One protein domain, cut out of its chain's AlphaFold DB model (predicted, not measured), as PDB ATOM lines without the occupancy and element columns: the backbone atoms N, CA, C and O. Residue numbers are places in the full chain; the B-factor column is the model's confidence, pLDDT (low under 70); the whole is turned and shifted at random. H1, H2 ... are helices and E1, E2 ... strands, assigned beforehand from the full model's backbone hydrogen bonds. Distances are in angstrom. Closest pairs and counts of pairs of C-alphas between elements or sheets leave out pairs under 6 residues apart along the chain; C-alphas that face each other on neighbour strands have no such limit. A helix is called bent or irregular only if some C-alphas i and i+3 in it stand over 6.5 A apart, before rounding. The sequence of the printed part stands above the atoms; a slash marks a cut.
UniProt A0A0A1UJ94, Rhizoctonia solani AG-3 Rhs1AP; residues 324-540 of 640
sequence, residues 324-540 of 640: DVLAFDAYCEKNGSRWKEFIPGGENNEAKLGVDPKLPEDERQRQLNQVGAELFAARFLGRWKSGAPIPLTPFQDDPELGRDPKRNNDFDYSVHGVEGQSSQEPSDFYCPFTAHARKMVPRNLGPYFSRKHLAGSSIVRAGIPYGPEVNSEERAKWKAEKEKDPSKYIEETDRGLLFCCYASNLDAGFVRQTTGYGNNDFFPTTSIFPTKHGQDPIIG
ATOM      1  N   ASP A 324     173.443 325.910 204.802       94.88
ATOM      2  CA  ASP A 324     173.527 325.260 206.114       94.88
ATOM      3  C   ASP A 324     173.796 326.318 207.197       94.88
ATOM      4  O   ASP A 324     174.934 326.590 207.594       94.88
ATOM      5  N   VAL A 325     172.726 327.005 207.608       96.50
ATOM      6  CA  VAL A 325     172.775 328.191 208.478       96.50
ATOM      7  C   VAL A 325     173.267 327.843 209.877       96.50
ATOM      8  O   VAL A 325     174.089 328.567 210.439       96.50
ATOM      9  N   LEU A 326     172.780 326.740 210.448       95.75
ATOM     10  CA  LEU A 326     173.173 326.299 211.786       95.75
ATOM     11  C   LEU A 326     174.640 325.874 211.809       95.75
ATOM     12  O   LEU A 326     175.358 326.218 212.750       95.75
ATOM     13  N   ALA A 327     175.093 325.181 210.762       92.88
ATOM     14  CA  ALA A 327     176.495 324.814 210.609       92.88
ATOM     15  C   ALA A 327     177.403 326.047 210.490       92.88
ATOM     16  O   ALA A 327     178.444 326.098 211.149       92.88
ATOM     17  N   PHE A 328     177.000 327.048 209.699       94.62
ATOM     18  CA  PHE A 328     177.742 328.301 209.543       94.62
ATOM     19  C   PHE A 328     177.830 329.095 210.851       94.62
ATOM     20  O   PHE A 328     178.927 329.482 211.261       94.62
ATOM     21  N   ASP A 329     176.700 329.288 211.541       95.12
ATOM     22  CA  ASP A 329     176.652 329.988 212.829       95.12
ATOM     23  C   ASP A 329     177.561 329.299 213.859       95.12
ATOM     24  O   ASP A 329     178.406 329.947 214.473       95.12
ATOM     25  N   ALA A 330     177.447 327.973 214.001       93.12
ATOM     26  CA  ALA A 330     178.258 327.204 214.943       93.12
ATOM     27  C   ALA A 330     179.758 327.270 214.614       93.12
ATOM     28  O   ALA A 330     180.598 327.310 215.516       93.12
ATOM     29  N   TYR A 331     180.111 327.291 213.326       91.81
ATOM     30  CA  TYR A 331     181.498 327.437 212.902       91.81
ATOM     31  C   TYR A 331     182.059 328.825 213.235       91.81
ATOM     32  O   TYR A 331     183.191 328.924 213.715       91.81
ATOM     33  N   CYS A 332     181.275 329.886 213.039       94.06
ATOM     34  CA  CYS A 332     181.676 331.241 213.415       94.06
ATOM     35  C   CYS A 332     181.799 331.388 214.939       94.06
ATOM     36  O   CYS A 332     182.815 331.888 215.417       94.06
ATOM     37  N   GLU A 333     180.824 330.879 215.704       93.94
ATOM     38  CA  GLU A 333     180.849 330.849 217.177       93.94
ATOM     39  C   GLU A 333     182.112 330.146 217.700       93.94
ATOM     40  O   GLU A 333     182.815 330.678 218.559       93.94
ATOM     41  N   LYS A 334     182.454 328.979 217.133       91.69
ATOM     42  CA  LYS A 334     183.647 328.208 217.513       91.69
ATOM     43  C   LYS A 334     184.953 328.971 217.282       91.69
ATOM     44  O   LYS A 334     185.888 328.818 218.062       91.69
ATOM     45  N   ASN A 335     185.039 329.753 216.207       91.12
ATOM     46  CA  ASN A 335     186.253 330.495 215.859       91.12
ATOM     47  C   ASN A 335     186.309 331.897 216.484       91.12
ATOM     48  O   ASN A 335     187.352 332.543 216.415       91.12
ATOM     49  N   GLY A 336     185.239 332.361 217.136       92.75
ATOM     50  CA  GLY A 336     185.177 333.707 217.705       92.75
ATOM     51  C   GLY A 336     186.224 333.989 218.784       92.75
ATOM     52  O   GLY A 336     186.759 335.092 218.845       92.75
ATOM     53  N   SER A 337     186.607 332.988 219.583       93.69
ATOM     54  CA  SER A 337     187.656 333.127 220.609       93.69
ATOM     55  C   SER A 337     189.062 333.357 220.044       93.69
ATOM     56  O   SER A 337     189.953 333.796 220.768       93.69
ATOM     57  N   ARG A 338     189.257 333.106 218.746       92.38
ATOM     58  CA  ARG A 338     190.534 333.246 218.031       92.38
ATOM     59  C   ARG A 338     190.726 334.631 217.420       92.38
ATOM     60  O   ARG A 338     191.599 334.819 216.580       92.38
ATOM     61  N   TRP A 339     189.915 335.613 217.813       92.50
ATOM     62  CA  TRP A 339     189.900 336.953 217.218       92.50
ATOM     63  C   TRP A 339     191.272 337.632 217.162       92.50
ATOM     64  O   TRP A 339     191.542 338.363 216.210       92.50
ATOM     65  N   LYS A 340     192.168 337.336 218.111       92.62
ATOM     66  CA  LYS A 340     193.553 337.831 218.125       92.62
ATOM     67  C   LYS A 340     194.349 337.446 216.876       92.62
ATOM     68  O   LYS A 340     195.231 338.193 216.469       92.62
ATOM     69  N   GLU A 341     194.028 336.303 216.273       89.94
ATOM     70  CA  GLU A 341     194.734 335.749 215.116       89.94
ATOM     71  C   GLU A 341     194.349 336.448 213.803       89.94
ATOM     72  O   GLU A 341     195.122 336.430 212.850       89.94
ATOM     73  N   PHE A 342     193.158 337.054 213.728       90.25
ATOM     74  CA  PHE A 342     192.614 337.590 212.471       90.25
ATOM     75  C   PHE A 342     192.151 339.048 212.531       90.25
ATOM     76  O   PHE A 342     191.766 339.606 211.497       90.25
ATOM     77  N   ILE A 343     192.167 339.683 213.705       93.06
ATOM     78  CA  ILE A 343     191.938 341.123 213.819       93.06
ATOM     79  C   ILE A 343     193.068 341.885 213.096       93.06
ATOM     80  O   ILE A 343     194.248 341.579 213.298       93.06
ATOM     81  N   PRO A 344     192.757 342.892 212.257       91.25
ATOM     82  CA  PRO A 344     193.790 343.667 211.574       91.25
ATOM     83  C   PRO A 344     194.759 344.313 212.573       91.25
ATOM     84  O   PRO A 344     194.335 345.039 213.471       91.25
ATOM     85  N   GLY A 345     196.060 344.055 212.430       88.50
ATOM     86  CA  GLY A 345     197.108 344.557 213.331       88.50
ATOM     87  C   GLY A 345     197.217 343.852 214.696       88.50
ATOM     88  O   GLY A 345     197.936 344.351 215.560       88.50
ATOM     89  N   GLY A 346     196.540 342.715 214.889       89.50
ATOM     90  CA  GLY A 346     196.701 341.850 216.062       89.50
ATOM     91  C   GLY A 346     196.085 342.390 217.358       89.50
ATOM     92  O   GLY A 346     195.320 343.359 217.360       89.50
ATOM     93  N   GLU A 347     196.422 341.753 218.482       89.62
ATOM     94  CA  GLU A 347     195.803 342.009 219.795       89.62
ATOM     95  C   GLU A 347     195.942 343.457 220.295       89.62
ATOM     96  O   GLU A 347     195.088 343.937 221.035       89.62
ATOM     97  N   ASN A 348     196.930 344.209 219.801       90.19
ATOM     98  CA  ASN A 348     197.088 345.637 220.097       90.19
ATOM     99  C   ASN A 348     195.873 346.487 219.679       90.19
ATOM    100  O   ASN A 348     195.692 347.600 220.171       90.19
ATOM    101  N   ASN A 349     195.033 345.981 218.773       91.88
ATOM    102  CA  ASN A 349     193.808 346.642 218.329       91.88
ATOM    103  C   ASN A 349     192.543 346.157 219.056       91.88
ATOM    104  O   ASN A 349     191.447 346.522 218.640       91.88
ATOM    105  N   GLU A 350     192.656 345.399 220.149       93.12
ATOM    106  CA  GLU A 350     191.509 344.893 220.921       93.12
ATOM    107  C   GLU A 350     190.520 345.995 221.330       93.12
ATOM    108  O   GLU A 350     189.312 345.838 221.173       93.12
ATOM    109  N   ALA A 351     191.019 347.161 221.757       92.75
ATOM    110  CA  ALA A 351     190.178 348.305 222.120       92.75
ATOM    111  C   ALA A 351     189.280 348.793 220.962       92.75
ATOM    112  O   ALA A 351     188.249 349.425 221.194       92.75
ATOM    113  N   LYS A 352     189.642 348.489 219.708       93.94
ATOM    114  CA  LYS A 352     188.846 348.829 218.525       93.94
ATOM    115  C   LYS A 352     187.679 347.880 218.292       93.94
ATOM    116  O   LYS A 352     186.868 348.207 217.438       93.94
ATOM    117  N   LEU A 353     187.553 346.767 219.019       92.69
ATOM    118  CA  LEU A 353     186.386 345.875 218.948       92.69
ATOM    119  C   LEU A 353     185.159 346.428 219.692       92.69
ATOM    120  O   LEU A 353     184.074 345.875 219.563       92.69
ATOM    121  N   GLY A 354     185.312 347.513 220.461       92.31
ATOM    122  CA  GLY A 354     184.189 348.186 221.122       92.31
ATOM    123  C   GLY A 354     183.689 347.504 222.399       92.31
ATOM    124  O   GLY A 354     182.640 347.887 222.911       92.31
ATOM    125  N   VAL A 355     184.429 346.528 222.935       93.25
ATOM    126  CA  VAL A 355     184.133 345.902 224.234       93.25
ATOM    127  C   VAL A 355     184.686 346.772 225.361       93.25
ATOM    128  O   VAL A 355     185.850 347.178 225.323       93.25
ATOM    129  N   ASP A 356     183.861 347.061 226.372       92.62
ATOM    130  CA  ASP A 356     184.264 347.901 227.502       92.62
ATOM    131  C   ASP A 356     185.355 347.198 228.339       92.62
ATOM    132  O   ASP A 356     185.118 346.118 228.890       92.62
ATOM    133  N   PRO A 357     186.560 347.791 228.471       90.62
ATOM    134  CA  PRO A 357     187.645 347.200 229.246       90.62
ATOM    135  C   PRO A 357     187.366 347.131 230.754       90.62
ATOM    136  O   PRO A 357     188.136 346.496 231.467       90.62
ATOM    137  N   LYS A 358     186.311 347.787 231.254       93.88
ATOM    138  CA  LYS A 358     185.939 347.800 232.678       93.88
ATOM    139  C   LYS A 358     184.986 346.672 233.080       93.88
ATOM    140  O   LYS A 358     184.665 346.567 234.264       93.88
ATOM    141  N   LEU A 359     184.507 345.874 232.127       93.62
ATOM    142  CA  LEU A 359     183.632 344.742 232.419       93.62
ATOM    143  C   LEU A 359     184.353 343.681 233.267       93.62
ATOM    144  O   LEU A 359     185.576 343.546 233.162       93.62
ATOM    145  N   PRO A 360     183.613 342.897 234.075       96.38
ATOM    146  CA  PRO A 360     184.146 341.687 234.692       96.38
ATOM    147  C   PRO A 360     184.798 340.778 233.643       96.38
ATOM    148  O   PRO A 360     184.281 340.652 232.535       96.38
ATOM    149  N   GLU A 361     185.921 340.140 233.979       94.44
ATOM    150  CA  GLU A 361     186.745 339.404 233.006       94.44
ATOM    151  C   GLU A 361     185.972 338.302 232.262       94.44
ATOM    152  O   GLU A 361     186.129 338.122 231.057       94.44
ATOM    153  N   ASP A 362     185.080 337.592 232.953       94.69
ATOM    154  CA  ASP A 362     184.254 336.546 232.355       94.69
ATOM    155  C   ASP A 362     183.216 337.109 231.372       94.69
ATOM    156  O   ASP A 362     183.000 336.540 230.299       94.69
ATOM    157  N   GLU A 363     182.595 338.242 231.703       95.50
ATOM    158  CA  GLU A 363     181.669 338.949 230.820       95.50
ATOM    159  C   GLU A 363     182.401 339.551 229.617       95.50
ATOM    160  O   GLU A 363     181.975 339.379 228.471       95.50
ATOM    161  N   ARG A 364     183.549 340.183 229.865       94.81
ATOM    162  CA  ARG A 364     184.430 340.762 228.853       94.81
ATOM    163  C   ARG A 364     184.866 339.711 227.840       94.81
ATOM    164  O   ARG A 364     184.714 339.918 226.639       94.81
ATOM    165  N   GLN A 365     185.345 338.557 228.306       94.38
ATOM    166  CA  GLN A 365     185.780 337.471 227.433       94.38
ATOM    167  C   GLN A 365     184.618 336.889 226.617       94.38
ATOM    168  O   GLN A 365     184.794 336.568 225.441       94.38
ATOM    169  N   ARG A 366     183.413 336.780 227.196       94.94
ATOM    170  CA  ARG A 366     182.215 336.359 226.447       94.94
ATOM    171  C   ARG A 366     181.869 337.348 225.338       94.94
ATOM    172  O   ARG A 366     181.639 336.913 224.211       94.94
ATOM    173  N   GLN A 367     181.876 338.648 225.631       95.69
ATOM    174  CA  GLN A 367     181.612 339.680 224.627       95.69
ATOM    175  C   GLN A 367     182.690 339.698 223.538       95.69
ATOM    176  O   GLN A 367     182.345 339.738 222.362       95.69
ATOM    177  N   LEU A 368     183.973 339.566 223.898       95.50
ATOM    178  CA  LEU A 368     185.081 339.451 222.940       95.50
ATOM    179  C   LEU A 368     184.928 338.241 222.013       95.50
ATOM    180  O   LEU A 368     185.121 338.356 220.805       95.50
ATOM    181  N   ASN A 369     184.533 337.087 222.553       95.62
ATOM    182  CA  ASN A 369     184.276 335.897 221.745       95.62
ATOM    183  C   ASN A 369     183.091 336.111 220.790       95.62
ATOM    184  O   ASN A 369     183.138 335.656 219.649       95.62
ATOM    185  N   GLN A 370     182.047 336.818 221.235       95.69
ATOM    186  CA  GLN A 370     180.880 337.129 220.412       95.69
ATOM    187  C   GLN A 370     181.229 338.084 219.262       95.69
ATOM    188  O   GLN A 370     180.967 337.756 218.105       95.69
ATOM    189  N   VAL A 371     181.870 339.223 219.545       95.75
ATOM    190  CA  VAL A 371     182.301 340.165 218.492       95.75
ATOM    191  C   VAL A 371     183.348 339.533 217.574       95.75
ATOM    192  O   VAL A 371     183.358 339.786 216.373       95.75
ATOM    193  N   GLY A 372     184.191 338.648 218.114       95.94
ATOM    194  CA  GLY A 372     185.122 337.837 217.342       95.94
ATOM    195  C   GLY A 372     184.412 336.922 216.345       95.94
ATOM    196  O   GLY A 372     184.817 336.860 215.186       95.94
ATOM    197  N   ALA A 373     183.329 336.254 216.755       96.38
ATOM    198  CA  ALA A 373     182.526 335.409 215.871       96.38
ATOM    199  C   ALA A 373     181.850 336.227 214.758       96.38
ATOM    200  O   ALA A 373     181.830 335.807 213.599       96.38
ATOM    201  N   GLU A 374     181.340 337.418 215.086       96.75
ATOM    202  CA  GLU A 374     180.748 338.338 214.110       96.75
ATOM    203  C   GLU A 374     181.786 338.864 213.110       96.75
ATOM    204  O   GLU A 374     181.534 338.852 211.904       96.75
ATOM    205  N   LEU A 375     182.977 339.250 213.583       96.56
ATOM    206  CA  LEU A 375     184.091 339.667 212.731       96.56
ATOM    207  C   LEU A 375     184.556 338.523 211.826       96.56
ATOM    208  O   LEU A 375     184.808 338.734 210.640       96.56
ATOM    209  N   PHE A 376     184.648 337.303 212.356       95.06
ATOM    210  CA  PHE A 376     185.020 336.123 211.581       95.06
ATOM    211  C   PHE A 376     184.024 335.875 210.438       95.06
ATOM    212  O   PHE A 376     184.425 335.758 209.278       95.06
ATOM    213  N   ALA A 377     182.723 335.916 210.734       96.06
ATOM    214  CA  ALA A 377     181.669 335.819 209.727       96.06
ATOM    215  C   ALA A 377     181.740 336.975 208.705       96.06
ATOM    216  O   ALA A 377     181.604 336.762 207.499       96.06
ATOM    217  N   ALA A 378     182.012 338.204 209.156       97.44
ATOM    218  CA  ALA A 378     182.165 339.359 208.275       97.44
ATOM    219  C   ALA A 378     183.368 339.220 207.327       97.44
ATOM    220  O   ALA A 378     183.298 339.639 206.169       97.44
ATOM    221  N   ARG A 379     184.453 338.582 207.780       95.56
ATOM    222  CA  ARG A 379     185.648 338.278 206.978       95.56
ATOM    223  C   ARG A 379     185.412 337.186 205.930       95.56
ATOM    224  O   ARG A 379     186.042 337.254 204.879       95.56
ATOM    225  N   PHE A 380     184.471 336.261 206.147       93.50
ATOM    226  CA  PHE A 380     184.034 335.296 205.122       93.50
ATOM    227  C   PHE A 380     183.370 335.995 203.935       93.50
ATOM    228  O   PHE A 380     183.615 335.645 202.782       93.50
ATOM    229  N   LEU A 381     182.536 337.000 204.208       95.81
ATOM    230  CA  LEU A 381     181.758 337.682 203.174       95.81
ATOM    231  C   LEU A 381     182.469 338.917 202.607       95.81
ATOM    232  O   LEU A 381     182.241 339.286 201.456       95.81
ATOM    233  N   GLY A 382     183.321 339.570 203.398       97.19
ATOM    234  CA  GLY A 382     183.884 340.893 203.109       97.19
ATOM    235  C   GLY A 382     182.975 342.053 203.545       97.19
ATOM    236  O   GLY A 382     183.229 343.209 203.195       97.19
ATOM    237  N   ARG A 383     181.898 341.758 204.279       98.25
ATOM    238  CA  ARG A 383     180.912 342.714 204.802       98.25
ATOM    239  C   ARG A 383     180.338 342.194 206.111       98.25
ATOM    240  O   ARG A 383     180.147 340.993 206.251       98.25
ATOM    241  N   TRP A 384     179.994 343.097 207.017       98.25
ATOM    242  CA  TRP A 384     179.174 342.786 208.184       98.25
ATOM    243  C   TRP A 384     177.746 342.416 207.777       98.25
ATOM    244  O   TRP A 384     177.302 342.738 206.668       98.25
ATOM    245  N   LYS A 385     176.996 341.782 208.688       96.94
ATOM    246  CA  LYS A 385     175.599 341.388 208.440       96.94
ATOM    247  C   LYS A 385     174.720 342.583 208.042       96.94
ATOM    248  O   LYS A 385     173.879 342.441 207.158       96.94
ATOM    249  N   SER A 386     174.991 343.776 208.583       96.19
ATOM    250  CA  SER A 386     174.313 345.029 208.209       96.19
ATOM    251  C   SER A 386     174.522 345.482 206.754       96.19
ATOM    252  O   SER A 386     173.802 346.361 206.278       96.19
ATOM    253  N   GLY A 387     175.530 344.937 206.065       96.00
ATOM    254  CA  GLY A 387     176.000 345.374 204.752       96.00
ATOM    255  C   GLY A 387     177.216 346.303 204.784       96.00
ATOM    256  O   GLY A 387     177.765 346.599 203.716       96.00
ATOM    257  N   ALA A 388     177.669 346.748 205.960       97.94
ATOM    258  CA  ALA A 388     178.854 347.590 206.086       97.94
ATOM    259  C   ALA A 388     180.113 346.859 205.569       97.94
ATOM    260  O   ALA A 388     180.372 345.724 205.975       97.94
ATOM    261  N   PRO A 389     180.892 347.447 204.646       97.88
ATOM    262  CA  PRO A 389     182.068 346.787 204.084       97.88
ATOM    263  C   PRO A 389     183.247 346.800 205.064       97.88
ATOM    264  O   PRO A 389     183.640 347.861 205.551       97.88
ATOM    265  N   ILE A 390     183.864 345.634 205.293       97.19
ATOM    266  CA  ILE A 390     185.011 345.523 206.210       97.19
ATOM    267  C   ILE A 390     186.240 346.350 205.780       97.19
ATOM    268  O   ILE A 390     186.950 346.804 206.669       97.19
ATOM    269  N   PRO A 391     186.490 346.663 204.487       95.88
ATOM    270  CA  PRO A 391     187.531 347.631 204.127       95.88
ATOM    271  C   PRO A 391     187.335 349.042 204.704       95.88
ATOM    272  O   PRO A 391     188.319 349.753 204.861       95.88
ATOM    273  N   LEU A 392     186.095 349.461 204.997       96.38
ATOM    274  CA  LEU A 392     185.804 350.793 205.553       96.38
ATOM    275  C   LEU A 392     185.612 350.767 207.071       96.38
ATOM    276  O   LEU A 392     185.985 351.720 207.748       96.38
ATOM    277  N   THR A 393     185.041 349.686 207.608       96.50
ATOM    278  CA  THR A 393     184.869 349.489 209.054       96.50
ATOM    279  C   THR A 393     185.406 348.116 209.482       96.50
ATOM    280  O   THR A 393     184.654 347.157 209.656       96.50
ATOM    281  N   PRO A 394     186.739 347.967 209.596       95.06
ATOM    282  CA  PRO A 394     187.377 346.656 209.752       95.06
ATOM    283  C   PRO A 394     187.271 346.044 211.153       95.06
ATOM    284  O   PRO A 394     187.604 344.873 211.319       95.06
ATOM    285  N   PHE A 395     186.851 346.819 212.156       95.19
ATOM    286  CA  PHE A 395     186.879 346.396 213.562       95.19
ATOM    287  C   PHE A 395     185.492 346.203 214.182       95.19
ATOM    288  O   PHE A 395     185.346 345.369 215.067       95.19
ATOM    289  N   GLN A 396     184.487 346.956 213.728       95.06
ATOM    290  CA  GLN A 396     183.120 346.922 214.257       95.06
ATOM    291  C   GLN A 396     182.110 347.086 213.125       95.06
ATOM    292  O   GLN A 396     182.415 347.697 212.097       95.06
ATOM    293  N   ASP A 397     180.900 346.572 213.322       97.00
ATOM    294  CA  ASP A 397     179.798 346.843 212.409       97.00
ATOM    295  C   ASP A 397     179.383 348.325 212.480       97.00
ATOM    296  O   ASP A 397     179.364 348.938 213.545       97.00
ATOM    297  N   ASP A 398     179.006 348.892 211.335       96.62
ATOM    298  CA  ASP A 398     178.393 350.218 211.227       96.62
ATOM    299  C   ASP A 398     177.090 350.094 210.414       96.62
ATOM    300  O   ASP A 398     177.089 350.220 209.181       96.62
ATOM    301  N   PRO A 399     175.945 349.853 211.079       94.44
ATOM    302  CA  PRO A 399     174.665 349.719 210.396       94.44
ATOM    303  C   PRO A 399     174.207 350.981 209.654       94.44
ATOM    304  O   PRO A 399     173.395 350.876 208.728       94.44
ATOM    305  N   GLU A 400     174.682 352.172 210.035       91.69
ATOM    306  CA  GLU A 400     174.381 353.401 209.298       91.69
ATOM    307  C   GLU A 400     175.145 353.434 207.974       91.69
ATOM    308  O   GLU A 400     174.542 353.716 206.935       91.69
ATOM    309  N   LEU A 401     176.431 353.061 207.993       93.56
ATOM    310  CA  LEU A 401     177.220 352.857 206.783       93.56
ATOM    311  C   LEU A 401     176.581 351.798 205.893       93.56
ATOM    312  O   LEU A 401     176.362 352.083 204.723       93.56
ATOM    313  N   GLY A 402     176.241 350.619 206.424       91.75
ATOM    314  CA  GLY A 402     175.660 349.519 205.645       91.75
ATOM    315  C   GLY A 402     174.390 349.909 204.879       91.75
ATOM    316  O   GLY A 402     174.188 349.483 203.739       91.75
ATOM    317  N   ARG A 403     173.568 350.797 205.455       85.75
ATOM    318  CA  ARG A 403     172.313 351.283 204.856       85.75
ATOM    319  C   ARG A 403     172.483 352.441 203.871       85.75
ATOM    320  O   ARG A 403     171.518 352.737 203.160       85.75
ATOM    321  N   ASP A 404     173.639 353.102 203.824       86.38
ATOM    322  CA  ASP A 404     173.874 354.249 202.944       86.38
ATOM    323  C   ASP A 404     174.451 353.811 201.582       86.38
ATOM    324  O   ASP A 404     175.651 353.540 201.483       86.38
ATOM    325  N   PRO A 405     173.648 353.798 200.496       86.38
ATOM    326  CA  PRO A 405     174.110 353.381 199.170       86.38
ATOM    327  C   PRO A 405     175.196 354.292 198.580       86.38
ATOM    328  O   PRO A 405     175.843 353.913 197.611       86.38
ATOM    329  N   LYS A 406     175.406 355.498 199.128       88.62
ATOM    330  CA  LYS A 406     176.456 356.413 198.659       88.62
ATOM    331  C   LYS A 406     177.820 356.140 199.284       88.62
ATOM    332  O   LYS A 406     178.798 356.713 198.827       88.62
ATOM    333  N   ARG A 407     177.875 355.316 200.335       92.31
ATOM    334  CA  ARG A 407     179.101 355.032 201.095       92.31
ATOM    335  C   ARG A 407     179.398 353.541 201.197       92.31
ATOM    336  O   ARG A 407     180.557 353.148 201.181       92.31
ATOM    337  N   ASN A 408     178.376 352.687 201.274       93.75
ATOM    338  CA  ASN A 408     178.534 351.247 201.518       93.75
ATOM    339  C   ASN A 408     179.229 350.471 200.386       93.75
ATOM    340  O   ASN A 408     179.478 349.272 200.526       93.75
ATOM    341  N   ASN A 409     179.540 351.123 199.268       95.12
ATOM    342  CA  ASN A 409     180.254 350.532 198.145       95.12
ATOM    343  C   ASN A 409     181.480 351.344 197.700       95.12
ATOM    344  O   ASN A 409     182.129 350.944 196.733       95.12
ATOM    345  N   ASP A 410     181.799 352.433 198.409       95.62
ATOM    346  CA  ASP A 410     182.834 353.404 198.043       95.62
ATOM    347  C   ASP A 410     184.219 352.987 198.553       95.62
ATOM    348  O   ASP A 410     184.763 353.544 199.502       95.62
ATOM    349  N   PHE A 411     184.753 351.912 197.979       95.62
ATOM    350  CA  PHE A 411     186.076 351.377 198.301       95.62
ATOM    351  C   PHE A 411     186.617 350.537 197.141       95.62
ATOM    352  O   PHE A 411     185.850 350.047 196.302       95.62
ATOM    353  N   ASP A 412     187.931 350.307 197.119       94.56
ATOM    354  CA  ASP A 412     188.601 349.498 196.094       94.56
ATOM    355  C   ASP A 412     189.618 348.475 196.639       94.56
ATOM    356  O   ASP A 412     190.310 347.847 195.847       94.56
ATOM    357  N   TYR A 413     189.650 348.259 197.961       95.50
ATOM    358  CA  TYR A 413     190.601 347.403 198.699       95.50
ATOM    359  C   TYR A 413     192.042 347.926 198.811       95.50
ATOM    360  O   TYR A 413     192.893 347.204 199.332       95.50
ATOM    361  N   SER A 414     192.329 349.157 198.383       93.69
ATOM    362  CA  SER A 414     193.602 349.801 198.716       93.69
ATOM    363  C   SER A 414     193.706 350.087 200.220       93.69
ATOM    364  O   SER A 414     192.715 350.376 200.896       93.69
ATOM    365  N   VAL A 415     194.923 349.977 200.756       93.12
ATOM    366  CA  VAL A 415     195.234 350.248 202.166       93.12
ATOM    367  C   VAL A 415     196.166 351.452 202.230       93.12
ATOM    368  O   VAL A 415     197.214 351.472 201.588       93.12
ATOM    369  N   HIS A 416     195.782 352.466 203.004       91.69
ATOM    370  CA  HIS A 416     196.525 353.718 203.138       91.69
ATOM    371  C   HIS A 416     196.939 353.958 204.589       91.69
ATOM    372  O   HIS A 416     196.158 353.717 205.504       91.69
ATOM    373  N   GLY A 417     198.150 354.487 204.796       90.19
ATOM    374  CA  GLY A 417     198.602 354.957 206.112       90.19
ATOM    375  C   GLY A 417     198.844 353.858 207.153       90.19
ATOM    376  O   GLY A 417     198.896 354.164 208.341       90.19
ATOM    377  N   VAL A 418     198.986 352.600 206.725       90.50
ATOM    378  CA  VAL A 418     199.335 351.465 207.592       90.50
ATOM    379  C   VAL A 418     200.784 351.072 207.328       90.50
ATOM    380  O   VAL A 418     201.173 350.858 206.180       90.50
ATOM    381  N   GLU A 419     201.586 350.986 208.386       87.75
ATOM    382  CA  GLU A 419     202.986 350.567 208.299       87.75
ATOM    383  C   GLU A 419     203.104 349.160 207.689       87.75
ATOM    384  O   GLU A 419     202.332 348.257 208.014       87.75
ATOM    385  N   GLY A 420     204.043 348.986 206.757       85.50
ATOM    386  CA  GLY A 420     204.240 347.722 206.038       85.50
ATOM    387  C   GLY A 420     203.195 347.411 204.959       85.50
ATOM    388  O   GLY A 420     203.264 346.342 204.362       85.50
ATOM    389  N   GLN A 421     202.244 348.312 204.683       89.94
ATOM    390  CA  GLN A 421     201.244 348.142 203.624       89.94
ATOM    391  C   GLN A 421     201.443 349.167 202.506       89.94
ATOM    392  O   GLN A 421     201.568 350.369 202.750       89.94
ATOM    393  N   SER A 422     201.431 348.696 201.258       88.12
ATOM    394  CA  SER A 422     201.484 349.551 200.074       88.12
ATOM    395  C   SER A 422     200.081 349.811 199.536       88.12
ATOM    396  O   SER A 422     199.310 348.888 199.302       88.12
ATOM    397  N   SER A 423     199.764 351.077 199.259       86.69
ATOM    398  CA  SER A 423     198.513 351.439 198.569       86.69
ATOM    399  C   SER A 423     198.511 351.095 197.075       86.69
ATOM    400  O   SER A 423     197.469 351.171 196.424       86.69
ATOM    401  N   GLN A 424     199.676 350.744 196.525       86.50
ATOM    402  CA  GLN A 424     199.844 350.396 195.115       86.50
ATOM    403  C   GLN A 424     199.769 348.890 194.864       86.50
ATOM    404  O   GLN A 424     199.680 348.489 193.707       86.50
ATOM    405  N   GLU A 425     199.794 348.076 195.919       88.81
ATOM    406  CA  GLU A 425     199.784 346.618 195.828       88.81
ATOM    407  C   GLU A 425     198.543 346.044 196.525       88.81
ATOM    408  O   GLU A 425     198.036 346.633 197.486       88.81
ATOM    409  N   PRO A 426     198.015 344.895 196.069       92.62
ATOM    410  CA  PRO A 426     196.892 344.257 196.734       92.62
ATOM    411  C   PRO A 426     197.290 343.799 198.140       92.62
ATOM    412  O   PRO A 426     198.270 343.084 198.312       92.62
ATOM    413  N   SER A 427     196.479 344.155 199.134       91.81
ATOM    414  CA  SER A 427     196.668 343.765 200.537       91.81
ATOM    415  C   SER A 427     195.423 343.074 201.083       91.81
ATOM    416  O   SER A 427     194.305 343.425 200.695       91.81
ATOM    417  N   ASP A 428     195.582 342.109 201.985       92.19
ATOM    418  CA  ASP A 428     194.513 341.441 202.738       92.19
ATOM    419  C   ASP A 428     194.341 341.947 204.179       92.19
ATOM    420  O   ASP A 428     193.502 341.426 204.921       92.19
ATOM    421  N   PHE A 429     195.058 343.012 204.550       93.56
ATOM    422  CA  PHE A 429     195.111 343.538 205.916       93.56
ATOM    423  C   PHE A 429     193.718 343.774 206.526       93.56
ATOM    424  O   PHE A 429     193.410 343.268 207.605       93.56
ATOM    425  N   TYR A 430     192.831 344.486 205.819       95.00
ATOM    426  CA  TYR A 430     191.454 344.726 206.280       95.00
ATOM    427  C   TYR A 430     190.448 343.670 205.823       95.00
ATOM    428  O   TYR A 430     189.451 343.436 206.502       95.00
ATOM    429  N   CYS A 431     190.679 343.037 204.674       95.94
ATOM    430  CA  CYS A 431     189.722 342.134 204.045       95.94
ATOM    431  C   CYS A 431     190.460 340.951 203.417       95.94
ATOM    432  O   CYS A 431     191.256 341.193 202.512       95.94
ATOM    433  N   PRO A 432     190.185 339.695 203.808       94.81
ATOM    434  CA  PRO A 432     190.840 338.537 203.206       94.81
ATOM    435  C   PRO A 432     190.715 338.507 201.680       94.81
ATOM    436  O   PRO A 432     189.674 338.866 201.126       94.81
ATOM    437  N   PHE A 433     191.746 338.019 200.988       94.81
ATOM    438  CA  PHE A 433     191.670 337.745 199.547       94.81
ATOM    439  C   PHE A 433     190.589 336.714 199.189       94.81
ATOM    440  O   PHE A 433     190.028 336.764 198.095       94.81
ATOM    441  N   THR A 434     190.271 335.815 200.122       93.50
ATOM    442  CA  THR A 434     189.250 334.768 199.995       93.50
ATOM    443  C   THR A 434     187.831 335.238 200.297       93.50
ATOM    444  O   THR A 434     186.893 334.509 199.994       93.50
ATOM    445  N   ALA A 435     187.642 336.443 200.842       96.25
ATOM    446  CA  ALA A 435     186.317 336.948 201.183       96.25
ATOM    447  C   ALA A 435     185.386 336.949 199.958       96.25
ATOM    448  O   ALA A 435     185.765 337.443 198.893       96.25
ATOM    449  N   HIS A 436     184.153 336.464 200.121       97.00
ATOM    450  CA  HIS A 436     183.212 336.231 199.022       97.00
ATOM    451  C   HIS A 436     183.042 337.445 198.099       97.00
ATOM    452  O   HIS A 436     183.255 337.371 196.886       97.00
ATOM    453  N   ALA A 437     182.738 338.619 198.665       96.25
ATOM    454  CA  ALA A 437     182.554 339.837 197.880       96.25
ATOM    455  C   ALA A 437     183.829 340.261 197.127       96.25
ATOM    456  O   ALA A 437     183.724 340.837 196.043       96.25
ATOM    457  N   ARG A 438     185.015 339.965 197.678       96.38
ATOM    458  CA  ARG A 438     186.310 340.286 197.063       96.38
ATOM    459  C   ARG A 438     186.672 339.300 195.956       96.38
ATOM    460  O   ARG A 438     187.146 339.731 194.911       96.38
ATOM    461  N   LYS A 439     186.408 338.005 196.141       95.25
ATOM    462  CA  LYS A 439     186.569 336.989 195.088       95.25
ATOM    463  C   LYS A 439     185.683 337.300 193.885       95.25
ATOM    464  O   LYS A 439     186.162 337.316 192.757       95.25
ATOM    465  N   MET A 440     184.407 337.603 194.121       95.44
ATOM    466  CA  MET A 440     183.454 337.866 193.038       95.44
ATOM    467  C   MET A 440     183.694 339.211 192.345       95.44
ATOM    468  O   MET A 440     183.507 339.324 191.133       95.44
ATOM    469  N   VAL A 441     184.123 340.233 193.096       94.88
ATOM    470  CA  VAL A 441     184.458 341.562 192.566       94.88
ATOM    471  C   VAL A 441     185.758 342.059 193.215       94.88
ATOM    472  O   VAL A 441     185.709 342.776 194.214       94.88
ATOM    473  N   PRO A 442     186.933 341.749 192.634       94.25
ATOM    474  CA  PRO A 442     188.230 342.106 193.227       94.25
ATOM    475  C   PRO A 442     188.535 343.602 193.230       94.25
ATOM    476  O   PRO A 442     189.397 344.046 193.982       94.25
ATOM    477  N   ARG A 443     187.831 344.377 192.395       93.38
ATOM    478  CA  ARG A 443     187.983 345.828 192.194       93.38
ATOM    479  C   ARG A 443     189.374 346.221 191.712       93.38
ATOM    480  O   ARG A 443     189.558 346.416 190.513       93.38
ATOM    481  N   ASN A 444     190.333 346.346 192.623       92.62
ATOM    482  CA  ASN A 444     191.681 346.799 192.337       92.62
ATOM    483  C   ASN A 444     192.689 345.679 192.597       92.62
ATOM    484  O   ASN A 444     192.925 345.291 193.737       92.62
ATOM    485  N   LEU A 445     193.291 345.192 191.514       92.25
ATOM    486  CA  LEU A 445     194.433 344.277 191.534       92.25
ATOM    487  C   LEU A 445     195.644 344.910 190.837       92.25
ATOM    488  O   LEU A 445     196.472 344.204 190.265       92.25
ATOM    489  N   GLY A 446     195.715 346.244 190.805       86.44
ATOM    490  CA  GLY A 446     196.887 346.944 190.297       86.44
ATOM    491  C   GLY A 446     198.137 346.570 191.109       86.44
ATOM    492  O   GLY A 446     198.006 346.324 192.305       86.44
ATOM    493  N   PRO A 447     199.320 346.493 190.473       89.62
ATOM    494  CA  PRO A 447     199.577 346.722 189.046       89.62
ATOM    495  C   PRO A 447     199.266 345.520 188.121       89.62
ATOM    496  O   PRO A 447     199.414 345.642 186.909       89.62
ATOM    497  N   TYR A 448     198.825 344.376 188.649       90.88
ATOM    498  CA  TYR A 448     198.754 343.099 187.919       90.88
ATOM    499  C   TYR A 448     197.591 342.982 186.928       90.88
ATOM    500  O   TYR A 448     197.756 342.421 185.846       90.88
ATOM    501  N   PHE A 449     196.414 343.520 187.262       89.38
ATOM    502  CA  PHE A 449     195.252 343.507 186.368       89.38
ATOM    503  C   PHE A 449     194.572 344.867 186.268       89.38
ATOM    504  O   PHE A 449     194.338 345.559 187.260       89.38
ATOM    505  N   SER A 450     194.169 345.225 185.045       90.44
ATOM    506  CA  SER A 450     193.378 346.433 184.820       90.44
ATOM    507  C   SER A 450     191.947 346.270 185.338       90.44
ATOM    508  O   SER A 450     191.301 345.237 185.142       90.44
ATOM    509  N   ARG A 451     191.398 347.343 185.918       90.25
ATOM    510  CA  ARG A 451     190.001 347.383 186.388       90.25
ATOM    511  C   ARG A 451     189.004 347.070 185.268       90.25
ATOM    512  O   ARG A 451     188.014 346.389 185.503       90.25
ATOM    513  N   LYS A 452     189.290 347.508 184.032       87.69
ATOM    514  CA  LYS A 452     188.450 347.232 182.854       87.69
ATOM    515  C   LYS A 452     188.383 345.738 182.526       87.69
ATOM    516  O   LYS A 452     187.318 345.254 182.163       87.69
ATOM    517  N   HIS A 453     189.493 345.011 182.676       89.38
ATOM    518  CA  HIS A 453     189.508 343.563 182.472       89.38
ATOM    519  C   HIS A 453     188.620 342.845 183.498       89.38
ATOM    520  O   HIS A 453     187.812 342.002 183.121       89.38
ATOM    521  N   LEU A 454     188.720 343.231 184.774       92.12
ATOM    522  CA  LEU A 454     187.899 342.674 185.854       92.12
ATOM    523  C   LEU A 454     186.415 343.031 185.693       92.12
ATOM    524  O   LEU A 454     185.542 342.209 185.943       92.12
ATOM    525  N   ALA A 455     186.105 344.238 185.219       92.25
ATOM    526  CA  ALA A 455     184.728 344.661 184.975       92.25
ATOM    527  C   ALA A 455     184.028 343.817 183.890       92.25
ATOM    528  O   ALA A 455     182.810 343.652 183.939       92.25
ATOM    529  N   GLY A 456     184.783 343.234 182.951       93.06
ATOM    530  CA  GLY A 456     184.253 342.356 181.903       93.06
ATOM    531  C   GLY A 456     183.653 341.042 182.412       93.06
ATOM    532  O   GLY A 456     182.935 340.387 181.663       93.06
ATOM    533  N   SER A 457     183.902 340.668 183.673       94.62
ATOM    534  CA  SER A 457     183.284 339.501 184.311       94.62
ATOM    535  C   SER A 457     182.080 339.836 185.182       94.62
ATOM    536  O   SER A 457     181.668 339.025 186.013       94.62
ATOM    537  N   SER A 458     181.545 341.050 185.065       96.62
ATOM    538  CA  SER A 458     180.400 341.474 185.866       96.62
ATOM    539  C   SER A 458     179.135 340.721 185.470       96.62
ATOM    540  O   SER A 458     178.916 340.394 184.306       96.62
ATOM    541  N   ILE A 459     178.275 340.503 186.457       97.62
ATOM    542  CA  ILE A 459     176.950 339.913 186.288       97.62
ATOM    543  C   ILE A 459     175.933 340.793 187.011       97.62
ATOM    544  O   ILE A 459     176.244 341.358 188.063       97.62
ATOM    545  N   VAL A 460     174.712 340.877 186.491       97.69
ATOM    546  CA  VAL A 460     173.580 341.433 187.248       97.69
ATOM    547  C   VAL A 460     172.956 340.304 188.056       97.69
ATOM    548  O   VAL A 460     172.537 339.303 187.482       97.69
ATOM    549  N   ARG A 461     172.897 340.435 189.386       97.31
ATOM    550  CA  ARG A 461     172.298 339.421 190.277       97.31
ATOM    551  C   ARG A 461     170.869 339.799 190.650       97.31
ATOM    552  O   ARG A 461     170.637 340.885 191.182       97.31
ATOM    553  N   ALA A 462     169.944 338.871 190.441       95.94
ATOM    554  CA  ALA A 462     168.510 339.009 190.681       95.94
ATOM    555  C   ALA A 462     167.951 337.858 191.540       95.94
ATOM    556  O   ALA A 462     166.784 337.495 191.401       95.94
ATOM    557  N   GLY A 463     168.780 337.258 192.400       95.81
ATOM    558  CA  GLY A 463     168.379 336.140 193.256       95.81
ATOM    559  C   GLY A 463     167.346 336.502 194.330       95.81
ATOM    560  O   GLY A 463     167.044 337.675 194.565       95.81
ATOM    561  N   ILE A 464     166.797 335.475 194.976       97.56
ATOM    562  CA  ILE A 464     165.833 335.600 196.075       97.56
ATOM    563  C   ILE A 464     165.974 334.418 197.054       97.56
ATOM    564  O   ILE A 464     166.194 333.292 196.599       97.56
ATOM    565  N   PRO A 465     165.866 334.622 198.380       98.31
ATOM    566  CA  PRO A 465     165.884 333.511 199.329       98.31
ATOM    567  C   PRO A 465     164.698 332.552 199.136       98.31
ATOM    568  O   PRO A 465     163.653 332.941 198.618       98.31
ATOM    569  N   TYR A 466     164.833 331.304 199.576       97.69
ATOM    570  CA  TYR A 466     163.750 330.318 199.644       97.69
ATOM    571  C   TYR A 466     163.797 329.528 200.953       97.69
ATOM    572  O   TYR A 466     164.818 329.503 201.638       97.69
ATOM    573  N   GLY A 467     162.695 328.851 201.272       96.25
ATOM    574  CA  GLY A 467     162.571 328.037 202.479       96.25
ATOM    575  C   GLY A 467     162.274 328.853 203.745       96.25
ATOM    576  O   GLY A 467     162.246 330.087 203.705       96.25
ATOM    577  N   PRO A 468     161.982 328.167 204.862       96.19
ATOM    578  CA  PRO A 468     161.592 328.801 206.114       96.19
ATOM    579  C   PRO A 468     162.790 329.368 206.883       96.19
ATOM    580  O   PRO A 468     163.931 328.928 206.723       96.19
ATOM    581  N   GLU A 469     162.503 330.300 207.791       96.31
ATOM    582  CA  GLU A 469     163.450 330.745 208.815       96.31
ATOM    583  C   GLU A 469     163.867 329.582 209.729       96.31
ATOM    584  O   GLU A 469     163.114 328.625 209.933       96.31
ATOM    585  N   VAL A 470     165.067 329.676 210.300       95.06
ATOM    586  CA  VAL A 470     165.513 328.760 211.356       95.06
ATOM    587  C   VAL A 470     164.678 329.012 212.610       95.06
ATOM    588  O   VAL A 470     164.584 330.148 213.079       95.06
ATOM    589  N   ASN A 471     164.101 327.955 213.182       93.81
ATOM    590  CA  ASN A 471     163.366 328.046 214.444       93.81
ATOM    591  C   ASN A 471     164.183 327.496 215.631       93.81
ATOM    592  O   ASN A 471     165.172 326.779 215.462       93.81
ATOM    593  N   SER A 472     163.776 327.853 216.852       94.12
ATOM    594  CA  SER A 472     164.504 327.492 218.077       94.12
ATOM    595  C   SER A 472     164.558 325.980 218.325       94.12
ATOM    596  O   SER A 472     165.564 325.484 218.826       94.12
ATOM    597  N   GLU A 473     163.507 325.241 217.958       94.19
ATOM    598  CA  GLU A 473     163.459 323.783 218.119       94.19
ATOM    599  C   GLU A 473     164.426 323.075 217.168       94.19
ATOM    600  O   GLU A 473     165.135 322.159 217.579       94.19
ATOM    601  N   GLU A 474     164.482 323.513 215.910       94.44
ATOM    602  CA  GLU A 474     165.423 323.024 214.902       94.44
ATOM    603  C   GLU A 474     166.863 323.248 215.366       94.44
ATOM    604  O   GLU A 474     167.658 322.310 215.368       94.44
ATOM    605  N   ARG A 475     167.182 324.456 215.854       94.94
ATOM    606  CA  ARG A 475     168.511 324.773 216.395       94.94
ATOM    607  C   ARG A 475     168.872 323.884 217.586       94.94
ATOM    608  O   ARG A 475     169.996 323.393 217.651       94.94
ATOM    609  N   ALA A 476     167.943 323.667 218.516       94.12
ATOM    610  CA  ALA A 476     168.177 322.817 219.683       94.12
ATOM    611  C   ALA A 476     168.411 321.350 219.288       94.12
ATOM    612  O   ALA A 476     169.356 320.728 219.774       94.12
ATOM    613  N   LYS A 477     167.597 320.813 218.368       93.62
ATOM    614  CA  LYS A 477     167.752 319.446 217.843       93.62
ATOM    615  C   LYS A 477     169.089 319.271 217.127       93.62
ATOM    616  O   LYS A 477     169.811 318.324 217.421       93.62
ATOM    617  N   TRP A 478     169.446 320.211 216.252       94.75
ATOM    618  CA  TRP A 478     170.715 320.186 215.529       94.75
ATOM    619  C   TRP A 478     171.915 320.214 216.483       94.75
ATOM    620  O   TRP A 478     172.824 319.399 216.337       94.75
ATOM    621  N   LYS A 479     171.894 321.084 217.509       92.25
ATOM    622  CA  LYS A 479     172.953 321.137 218.534       92.25
ATOM    623  C   LYS A 479     173.081 319.807 219.281       92.25
ATOM    624  O   LYS A 479     174.178 319.264 219.352       92.25
ATOM    625  N   ALA A 480     171.968 319.240 219.746       92.81
ATOM    626  CA  ALA A 480     171.967 317.964 220.463       92.81
ATOM    627  C   ALA A 480     172.463 316.784 219.607       92.81
ATOM    628  O   ALA A 480     173.048 315.835 220.127       92.81
ATOM    629  N   GLU A 481     172.227 316.801 218.294       91.44
ATOM    630  CA  GLU A 481     172.776 315.792 217.386       91.44
ATOM    631  C   GLU A 481     174.265 316.008 217.093       91.44
ATOM    632  O   GLU A 481     175.017 315.033 217.063       91.44
ATOM    633  N   LYS A 482     174.711 317.260 216.937       88.88
ATOM    634  CA  LYS A 482     176.132 317.590 216.760       88.88
ATOM    635  C   LYS A 482     176.982 317.288 217.985       88.88
ATOM    636  O   LYS A 482     178.134 316.903 217.828       88.88
ATOM    637  N   GLU A 483     176.436 317.428 219.187       90.12
ATOM    638  CA  GLU A 483     177.129 317.057 220.426       90.12
ATOM    639  C   GLU A 483     177.400 315.550 220.513       90.12
ATOM    640  O   GLU A 483     178.417 315.143 221.070       90.12
ATOM    641  N   LYS A 484     176.528 314.714 219.931       91.81
ATOM    642  CA  LYS A 484     176.724 313.255 219.894       91.81
ATOM    643  C   LYS A 484     177.850 312.848 218.949       91.81
ATOM    644  O   LYS A 484     178.588 311.919 219.258       91.81
ATOM    645  N   ASP A 485     177.951 313.512 217.802       85.62
ATOM    646  CA  ASP A 485     179.018 313.293 216.828       85.62
ATOM    647  C   ASP A 485     179.365 314.610 216.106       85.62
ATOM    648  O   ASP A 485     178.690 314.993 215.141       85.62
ATOM    649  N   PRO A 486     180.438 315.305 216.534       81.38
ATOM    650  CA  PRO A 486     180.858 316.562 215.919       81.38
ATOM    651  C   PRO A 486     181.209 316.432 214.428       81.38
ATOM    652  O   PRO A 486     181.048 317.398 213.670       81.38
ATOM    653  N   SER A 487     181.656 315.245 214.000       77.00
ATOM    654  CA  SER A 487     182.112 314.957 212.634       77.00
ATOM    655  C   SER A 487     180.959 314.701 211.661       77.00
ATOM    656  O   SER A 487     181.087 314.949 210.461       77.00
ATOM    657  N   LYS A 488     179.799 314.276 212.167       81.25
ATOM    658  CA  LYS A 488     178.638 313.919 211.350       81.25
ATOM    659  C   LYS A 488     178.023 315.139 210.672       81.25
ATOM    660  O   LYS A 488     177.590 316.069 211.347       81.25
ATOM    661  N   TYR A 489     177.910 315.139 209.347       81.94
ATOM    662  CA  TYR A 489     177.089 316.127 208.642       81.94
ATOM    663  C   TYR A 489     175.601 315.912 208.960       81.94
ATOM    664  O   TYR A 489     175.111 314.781 208.931       81.94
ATOM    665  N   ILE A 490     174.893 316.999 209.262       85.25
ATOM    666  CA  ILE A 490     173.459 316.992 209.559       85.25
ATOM    667  C   ILE A 490     172.793 317.886 208.529       85.25
ATOM    668  O   ILE A 490     173.047 319.088 208.509       85.25
ATOM    669  N   GLU A 491     171.964 317.291 207.677       84.19
ATOM    670  CA  GLU A 491     171.219 318.040 206.672       84.19
ATOM    671  C   GLU A 491     170.139 318.892 207.349       84.19
ATOM    672  O   GLU A 491     169.272 318.373 208.053       84.19
ATOM    673  N   GLU A 492     170.206 320.206 207.142       90.19
ATOM    674  CA  GLU A 492     169.214 321.155 207.644       90.19
ATOM    675  C   GLU A 492     167.955 321.180 206.762       90.19
ATOM    676  O   GLU A 492     167.946 320.693 205.626       90.19
ATOM    677  N   THR A 493     166.880 321.793 207.270       92.38
ATOM    678  CA  THR A 493     165.672 322.058 206.472       92.38
ATOM    679  C   THR A 493     166.037 322.792 205.177       92.38
ATOM    680  O   THR A 493     166.854 323.709 205.192       92.38
ATOM    681  N   ASP A 494     165.417 322.410 204.055       94.38
ATOM    682  CA  ASP A 494     165.746 322.960 202.733       94.38
ATOM    683  C   ASP A 494     165.407 324.459 202.650       94.38
ATOM    684  O   ASP A 494     164.257 324.865 202.455       94.38
ATOM    685  N   ARG A 495     166.444 325.279 202.811       97.19
ATOM    686  CA  ARG A 495     166.432 326.737 202.719       97.19
ATOM    687  C   ARG A 495     167.694 327.212 202.023       97.19
ATOM    688  O   ARG A 495     168.713 326.525 202.031       97.19
ATOM    689  N   GLY A 496     167.643 328.406 201.461       97.50
ATOM    690  CA  GLY A 496     168.830 329.014 200.885       97.50
ATOM    691  C   GLY A 496     168.501 330.082 199.862       97.50
ATOM    692  O   GLY A 496     167.558 330.852 200.038       97.50
ATOM    693  N   LEU A 497     169.255 330.109 198.771       98.31
ATOM    694  CA  LEU A 497     169.159 331.122 197.733       98.31
ATOM    695  C   LEU A 497     168.755 330.498 196.393       98.31
ATOM    696  O   LEU A 497     169.417 329.596 195.879       98.31
ATOM    697  N   LEU A 498     167.691 331.025 195.787       98.38
ATOM    698  CA  LEU A 498     167.456 330.878 194.354       98.38
ATOM    699  C   LEU A 498     168.308 331.937 193.665       98.38
ATOM    700  O   LEU A 498     167.897 333.086 193.490       98.38
ATOM    701  N   PHE A 499     169.543 331.562 193.355       98.44
ATOM    702  CA  PHE A 499     170.471 332.431 192.661       98.44
ATOM    703  C   PHE A 499     170.001 332.615 191.220       98.44
ATOM    704  O   PHE A 499     169.730 331.644 190.516       98.44
ATOM    705  N   CYS A 500     169.927 333.870 190.790       98.31
ATOM    706  CA  CYS A 500     169.618 334.247 189.423       98.31
ATOM    707  C   CYS A 500     170.602 335.327 188.985       98.31
ATOM    708  O   CYS A 500     170.777 336.311 189.712       98.31
ATOM    709  N   CYS A 501     171.234 335.177 187.822       98.56
ATOM    710  CA  CYS A 501     172.069 336.237 187.265       98.56
ATOM    711  C   CYS A 501     172.004 336.340 185.743       98.56
ATOM    712  O   CYS A 501     171.595 335.394 185.068       98.56
ATOM    713  N   TYR A 502     172.435 337.498 185.238       98.69
ATOM    714  CA  TYR A 502     172.455 337.841 183.821       98.69
ATOM    715  C   TYR A 502     173.834 338.324 183.370       98.69
ATOM    716  O   TYR A 502     174.477 339.117 184.065       98.69
ATOM    717  N   ALA A 503     174.256 337.850 182.199       98.19
ATOM    718  CA  ALA A 503     175.433 338.302 181.462       98.19
ATOM    719  C   ALA A 503     175.275 337.960 179.972       98.19
ATOM    720  O   ALA A 503     174.614 336.981 179.622       98.19
ATOM    721  N   SER A 504     175.934 338.701 179.083       97.75
ATOM    722  CA  SER A 504     175.861 338.425 177.640       97.75
ATOM    723  C   SER A 504     176.579 337.129 177.244       97.75
ATOM    724  O   SER A 504     176.261 336.535 176.211       97.75
ATOM    725  N   ASN A 505     177.532 336.671 178.060       97.69
ATOM    726  CA  ASN A 505     178.319 335.467 177.826       97.69
ATOM    727  C   ASN A 505     178.573 334.693 179.131       97.69
ATOM    728  O   ASN A 505     179.006 335.272 180.132       97.69
ATOM    729  N   LEU A 506     178.332 333.377 179.117       97.69
ATOM    730  CA  LEU A 506     178.469 332.519 180.302       97.69
ATOM    731  C   LEU A 506     179.921 332.433 180.789       97.69
ATOM    732  O   LEU A 506     180.166 332.573 181.989       97.69
ATOM    733  N   ASP A 507     180.870 332.235 179.867       96.44
ATOM    734  CA  ASP A 507     182.303 332.071 180.163       96.44
ATOM    735  C   ASP A 507     182.982 333.359 180.641       96.44
ATOM    736  O   ASP A 507     183.960 333.299 181.386       96.44
ATOM    737  N   ALA A 508     182.486 334.524 180.226       95.88
ATOM    738  CA  ALA A 508     182.962 335.812 180.713       95.88
ATOM    739  C   ALA A 508     182.345 336.170 182.071       95.88
ATOM    740  O   ALA A 508     183.061 336.684 182.923       95.88
ATOM    741  N   GLY A 509     181.055 335.881 182.282       96.62
ATOM    742  CA  GLY A 509     180.311 336.234 183.494       96.62
ATOM    743  C   GLY A 509     180.301 335.134 184.559       96.62
ATOM    744  O   GLY A 509     181.265 334.952 185.303       96.62
ATOM    745  N   PHE A 510     179.178 334.414 184.660       97.56
ATOM    746  CA  PHE A 510     178.904 333.452 185.739       97.56
ATOM    747  C   PHE A 510     179.992 332.385 185.906       97.56
ATOM    748  O   PHE A 510     180.424 332.109 187.028       97.56
ATOM    749  N   VAL A 511     180.450 331.788 184.806       96.56
ATOM    750  CA  VAL A 511     181.430 330.700 184.865       96.56
ATOM    751  C   VAL A 511     182.779 331.236 185.318       96.56
ATOM    752  O   VAL A 511     183.403 330.623 186.174       96.56
ATOM    753  N   ARG A 512     183.197 332.415 184.843       95.75
ATOM    754  CA  ARG A 512     184.432 333.058 185.308       95.75
ATOM    755  C   ARG A 512     184.403 333.349 186.801       95.75
ATOM    756  O   ARG A 512     185.376 333.045 187.481       95.75
ATOM    757  N   GLN A 513     183.298 333.898 187.306       96.38
ATOM    758  CA  GLN A 513     183.156 334.151 188.740       96.38
ATOM    759  C   GLN A 513     183.165 332.852 189.555       96.38
ATOM    760  O   GLN A 513     183.787 332.797 190.610       96.38
ATOM    761  N   THR A 514     182.546 331.787 189.046       95.06
ATOM    762  CA  THR A 514     182.490 330.496 189.747       95.06
ATOM    763  C   THR A 514     183.837 329.770 189.704       95.06
ATOM    764  O   THR A 514     184.434 329.513 190.741       95.06
ATOM    765  N   THR A 515     184.356 329.457 188.515       92.69
ATOM    766  CA  THR A 515     185.527 328.580 188.353       92.69
ATOM    767  C   THR A 515     186.843 329.341 188.303       92.69
ATOM    768  O   THR A 515     187.846 328.872 188.830       92.69
ATOM    769  N   GLY A 516     186.851 330.527 187.691       92.00
ATOM    770  CA  GLY A 516     188.043 331.362 187.571       92.00
ATOM    771  C   GLY A 516     188.394 332.089 188.865       92.00
ATOM    772  O   GLY A 516     189.580 332.327 189.107       92.00
ATOM    773  N   TYR A 517     187.387 332.430 189.680       94.75
ATOM    774  CA  TYR A 517     187.551 333.178 190.930       94.75
ATOM    775  C   TYR A 517     187.212 332.331 192.161       94.75
ATOM    776  O   TYR A 517     188.118 331.989 192.923       94.75
ATOM    777  N   GLY A 518     185.938 331.976 192.358       92.75
ATOM    778  CA  GLY A 518     185.448 331.306 193.568       92.75
ATOM    779  C   GLY A 518     186.171 329.997 193.881       92.75
ATOM    780  O   GLY A 518     186.730 329.842 194.963       92.75
ATOM    781  N   ASN A 519     186.248 329.098 192.902       90.56
ATOM    782  CA  ASN A 519     186.869 327.776 193.045       90.56
ATOM    783  C   ASN A 519     188.395 327.798 192.857       90.56
ATOM    784  O   ASN A 519     189.042 326.757 192.943       90.56
ATOM    785  N   ASN A 520     188.980 328.955 192.542       89.44
ATOM    786  CA  ASN A 520     190.391 329.060 192.201       89.44
ATOM    787  C   ASN A 520     191.221 329.452 193.425       89.44
ATOM    788  O   ASN A 520     191.165 330.596 193.882       89.44
ATOM    789  N   ASP A 521     192.040 328.518 193.907       86.94
ATOM    790  CA  ASP A 521     192.937 328.722 195.048       86.94
ATOM    791  C   ASP A 521     193.990 329.814 194.829       86.94
ATOM    792  O   ASP A 521     194.483 330.384 195.798       86.94
ATOM    793  N   PHE A 522     194.331 330.121 193.578       89.00
ATOM    794  CA  PHE A 522     195.392 331.068 193.213       89.00
ATOM    795  C   PHE A 522     194.859 332.439 192.786       89.00
ATOM    796  O   PHE A 522     195.590 333.267 192.242       89.00
ATOM    797  N   PHE A 523     193.563 332.674 192.986       91.94
ATOM    798  CA  PHE A 523     192.917 333.945 192.697       91.94
ATOM    799  C   PHE A 523     192.577 334.688 193.998       91.94
ATOM    800  O   PHE A 523     192.185 334.032 194.962       91.94
ATOM    801  N   PRO A 524     192.621 336.032 194.057       93.19
ATOM    802  CA  PRO A 524     193.062 336.976 193.031       93.19
ATOM    803  C   PRO A 524     194.566 336.927 192.767       93.19
ATOM    804  O   PRO A 524     195.338 336.508 193.615       93.19
ATOM    805  N   THR A 525     194.994 337.399 191.597       90.88
ATOM    806  CA  THR A 525     196.423 337.598 191.336       90.88
ATOM    807  C   THR A 525     196.923 338.818 192.099       90.88
ATOM    808  O   THR A 525     196.492 339.943 191.841       90.88
ATOM    809  N   THR A 526     197.826 338.572 193.041       90.69
ATOM    810  CA  THR A 526     198.391 339.566 193.969       90.69
ATOM    811  C   THR A 526     199.894 339.760 193.783       90.69
ATOM    812  O   THR A 526     200.460 340.696 194.341       90.69
ATOM    813  N   SER A 527     200.534 338.906 192.983       88.06
ATOM    814  CA  SER A 527     201.940 339.003 192.606       88.06
ATOM    815  C   SER A 527     202.168 338.391 191.215       88.06
ATOM    816  O   SER A 527     201.278 337.734 190.667       88.06
ATOM    817  N   ILE A 528     203.355 338.594 190.632       85.69
ATOM    818  CA  ILE A 528     203.766 337.895 189.395       85.69
ATOM    819  C   ILE A 528     204.000 336.392 189.612       85.69
ATOM    820  O   ILE A 528     203.988 335.625 188.651       85.69
ATOM    821  N   PHE A 529     204.198 335.973 190.864       81.62
ATOM    822  CA  PHE A 529     204.287 334.576 191.259       81.62
ATOM    823  C   PHE A 529     202.913 334.081 191.736       81.62
ATOM    824  O   PHE A 529     202.213 334.802 192.456       81.62
ATOM    825  N   PRO A 530     202.493 332.859 191.368       79.38
ATOM    826  CA  PRO A 530     201.249 332.294 191.874       79.38
ATOM    827  C   PRO A 530     201.282 332.188 193.401       79.38
ATOM    828  O   PRO A 530     202.151 331.528 193.965       79.38
ATOM    829  N   THR A 531     200.321 332.816 194.073       83.38
ATOM    830  CA  THR A 531     200.156 332.715 195.527       83.38
ATOM    831  C   THR A 531     198.876 331.953 195.822       83.38
ATOM    832  O   THR A 531     197.809 332.306 195.322       83.38
ATOM    833  N   LYS A 532     198.975 330.884 196.617       85.56
ATOM    834  CA  LYS A 532     197.805 330.121 197.053       85.56
ATOM    835  C   LYS A 532     197.094 330.893 198.166       85.56
ATOM    836  O   LYS A 532     197.577 330.945 199.291       85.56
ATOM    837  N   HIS A 533     195.955 331.495 197.845       86.94
ATOM    838  CA  HIS A 533     195.088 332.197 198.792       86.94
ATOM    839  C   HIS A 533     194.009 331.284 199.387       86.94
ATOM    840  O   HIS A 533     193.589 331.504 200.518       86.94
ATOM    841  N   GLY A 534     193.567 330.275 198.631       86.19
ATOM    842  CA  GLY A 534     192.427 329.418 198.966       86.19
ATOM    843  C   GLY A 534     191.156 329.799 198.200       86.19
ATOM    844  O   GLY A 534     191.111 330.812 197.495       86.19
ATOM    845  N   GLN A 535     190.117 328.976 198.308       89.25
ATOM    846  CA  GLN A 535     188.828 329.201 197.646       89.25
ATOM    847  C   GLN A 535     187.944 330.227 198.375       89.25
ATOM    848  O   GLN A 535     188.197 330.622 199.511       89.25
ATOM    849  N   ASP A 536     186.891 330.672 197.690       93.31
ATOM    850  CA  ASP A 536     185.770 331.385 198.301       93.31
ATOM    851  C   ASP A 536     185.082 330.487 199.348       93.31
ATOM    852  O   ASP A 536     184.694 329.364 199.022       93.31
ATOM    853  N   PRO A 537     184.897 330.944 200.595       90.81
ATOM    854  CA  PRO A 537     184.381 330.091 201.658       90.81
ATOM    855  C   PRO A 537     182.852 329.914 201.640       90.81
ATOM    856  O   PRO A 537     182.309 329.165 202.448       90.81
ATOM    857  N   ILE A 538     182.141 330.623 200.762       92.50
ATOM    858  CA  ILE A 538     180.686 330.554 200.616       92.50
ATOM    859  C   ILE A 538     180.314 329.727 199.393       92.50
ATOM    860  O   ILE A 538     179.484 328.834 199.506       92.50
ATOM    861  N   ILE A 539     180.910 330.007 198.233       90.25
ATOM    862  CA  ILE A 539     180.560 329.334 196.970       90.25
ATOM    863  C   ILE A 539     181.723 328.605 196.297       90.25
ATOM    864  O   ILE A 539     181.571 328.170 195.156       90.25
ATOM    865  N   GLY A 540     182.866 328.480 196.973       86.56
ATOM    866  CA  GLY A 540     183.956 327.628 196.515       86.56
ATOM    867  C   GLY A 540     183.479 326.193 196.306       86.56
ATOM    868  O   GLY A 540     182.634 325.675 197.038       86.56
TER     869      GLY A 540
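What this domain is: This is residues 324 to 540 of the 640 residues of a protein of Rhizoctonia solani AG-3 Rhs1AP (UniProt A0A0A1UJ94). Two helices, H1 and H3, cross steeply, and H3 points toward a core of short H5 and long unnamed stretches. A two-stranded ribbon, E1 and E2, runs along one side, with H7 beyond one end and H8 between E2 and H5. The printed part has 217 residues, under half of them in named elements, in the order H1 H2 H3 H4 H5 H6 E1 H7 E2 H8, and its class is mostly helix. The ribbon is antiparallel, order E1 - E2. The whole is compact, with a radius of gyration of the C-alphas of 18.8 A and spans of 49 by 43 by 35 A.

How they stand to each other: H1, residues 325 to 342, has a kink of 62 degrees near residue 336 and is irregular, with C-alphas 337 and 340 7.9 A apart. With residues 340 to 341 alone it touches H2, residues 347 to 353, only at the corner and only just, with 3 pairs of C-alphas within 8 A, the closest being Lys 340 and Glu 347, 5.0 A. H2 is irregular too, with C-alphas 348 and 351 7.7 A apart. H3, residues 361 to 381, touches H1 with residues 368 to 377 alone, opposite ways at a steep tilt of 69.6 degrees, only just short of about perpendicular; the closest C-alphas are Gly 336 and Ala 373, 3.6 A. H4, residues 399 to 403, touches no helix. H5, residues 436 to 440, only just touches H3, with 3 pairs of C-alphas within 8 A, the closest being Leu 381 and His 436, 4.6 A. H6, residues 451 to 455, touches no helix. E1, residues 464 to 466, and E2, residues 496 to 503, are antiparallel at 152 degrees, with N 466 and O 496 2.8 A apart, within hydrogen-bond range. H7, residues 472 to 484, is close to but not clearly touching H1; the closest C-alphas are Leu 326 and Arg 475, 6.7 A. H8, residues 510 to 518, touches H5; the closest C-alphas are Met 440 and Gln 513, 5.7 A. Every O i to N i+4 pair is within hydrogen-bond range in H3, H4, H5 and H6; in H1 8 of 14 are, in H7 8 of 9, in H8 4 of 5, and in H2 0 of 3, beside 3 of 4 O i to N i+3 pairs.

Where its parts are: H1 spans 22.3 A from C-alpha 325 at (172.775, 328.191, 208.478). H3 spans 30.3 A, H7 18.8 A and E2 22.5 A. H8 ends with C-alpha 518 at (185.448, 331.306, 193.568).

The domain as a whole: The C-alphas farthest apart, Pro 360 and Ser 504, are 57.7 A apart. The printed part has no cut. The links H3 to H4, H4 to H5 and H7 to E2 are long, and residues 483 to 488 stand free. Mean pLDDT of the printed part is 93.0, and no printed residue is under 70.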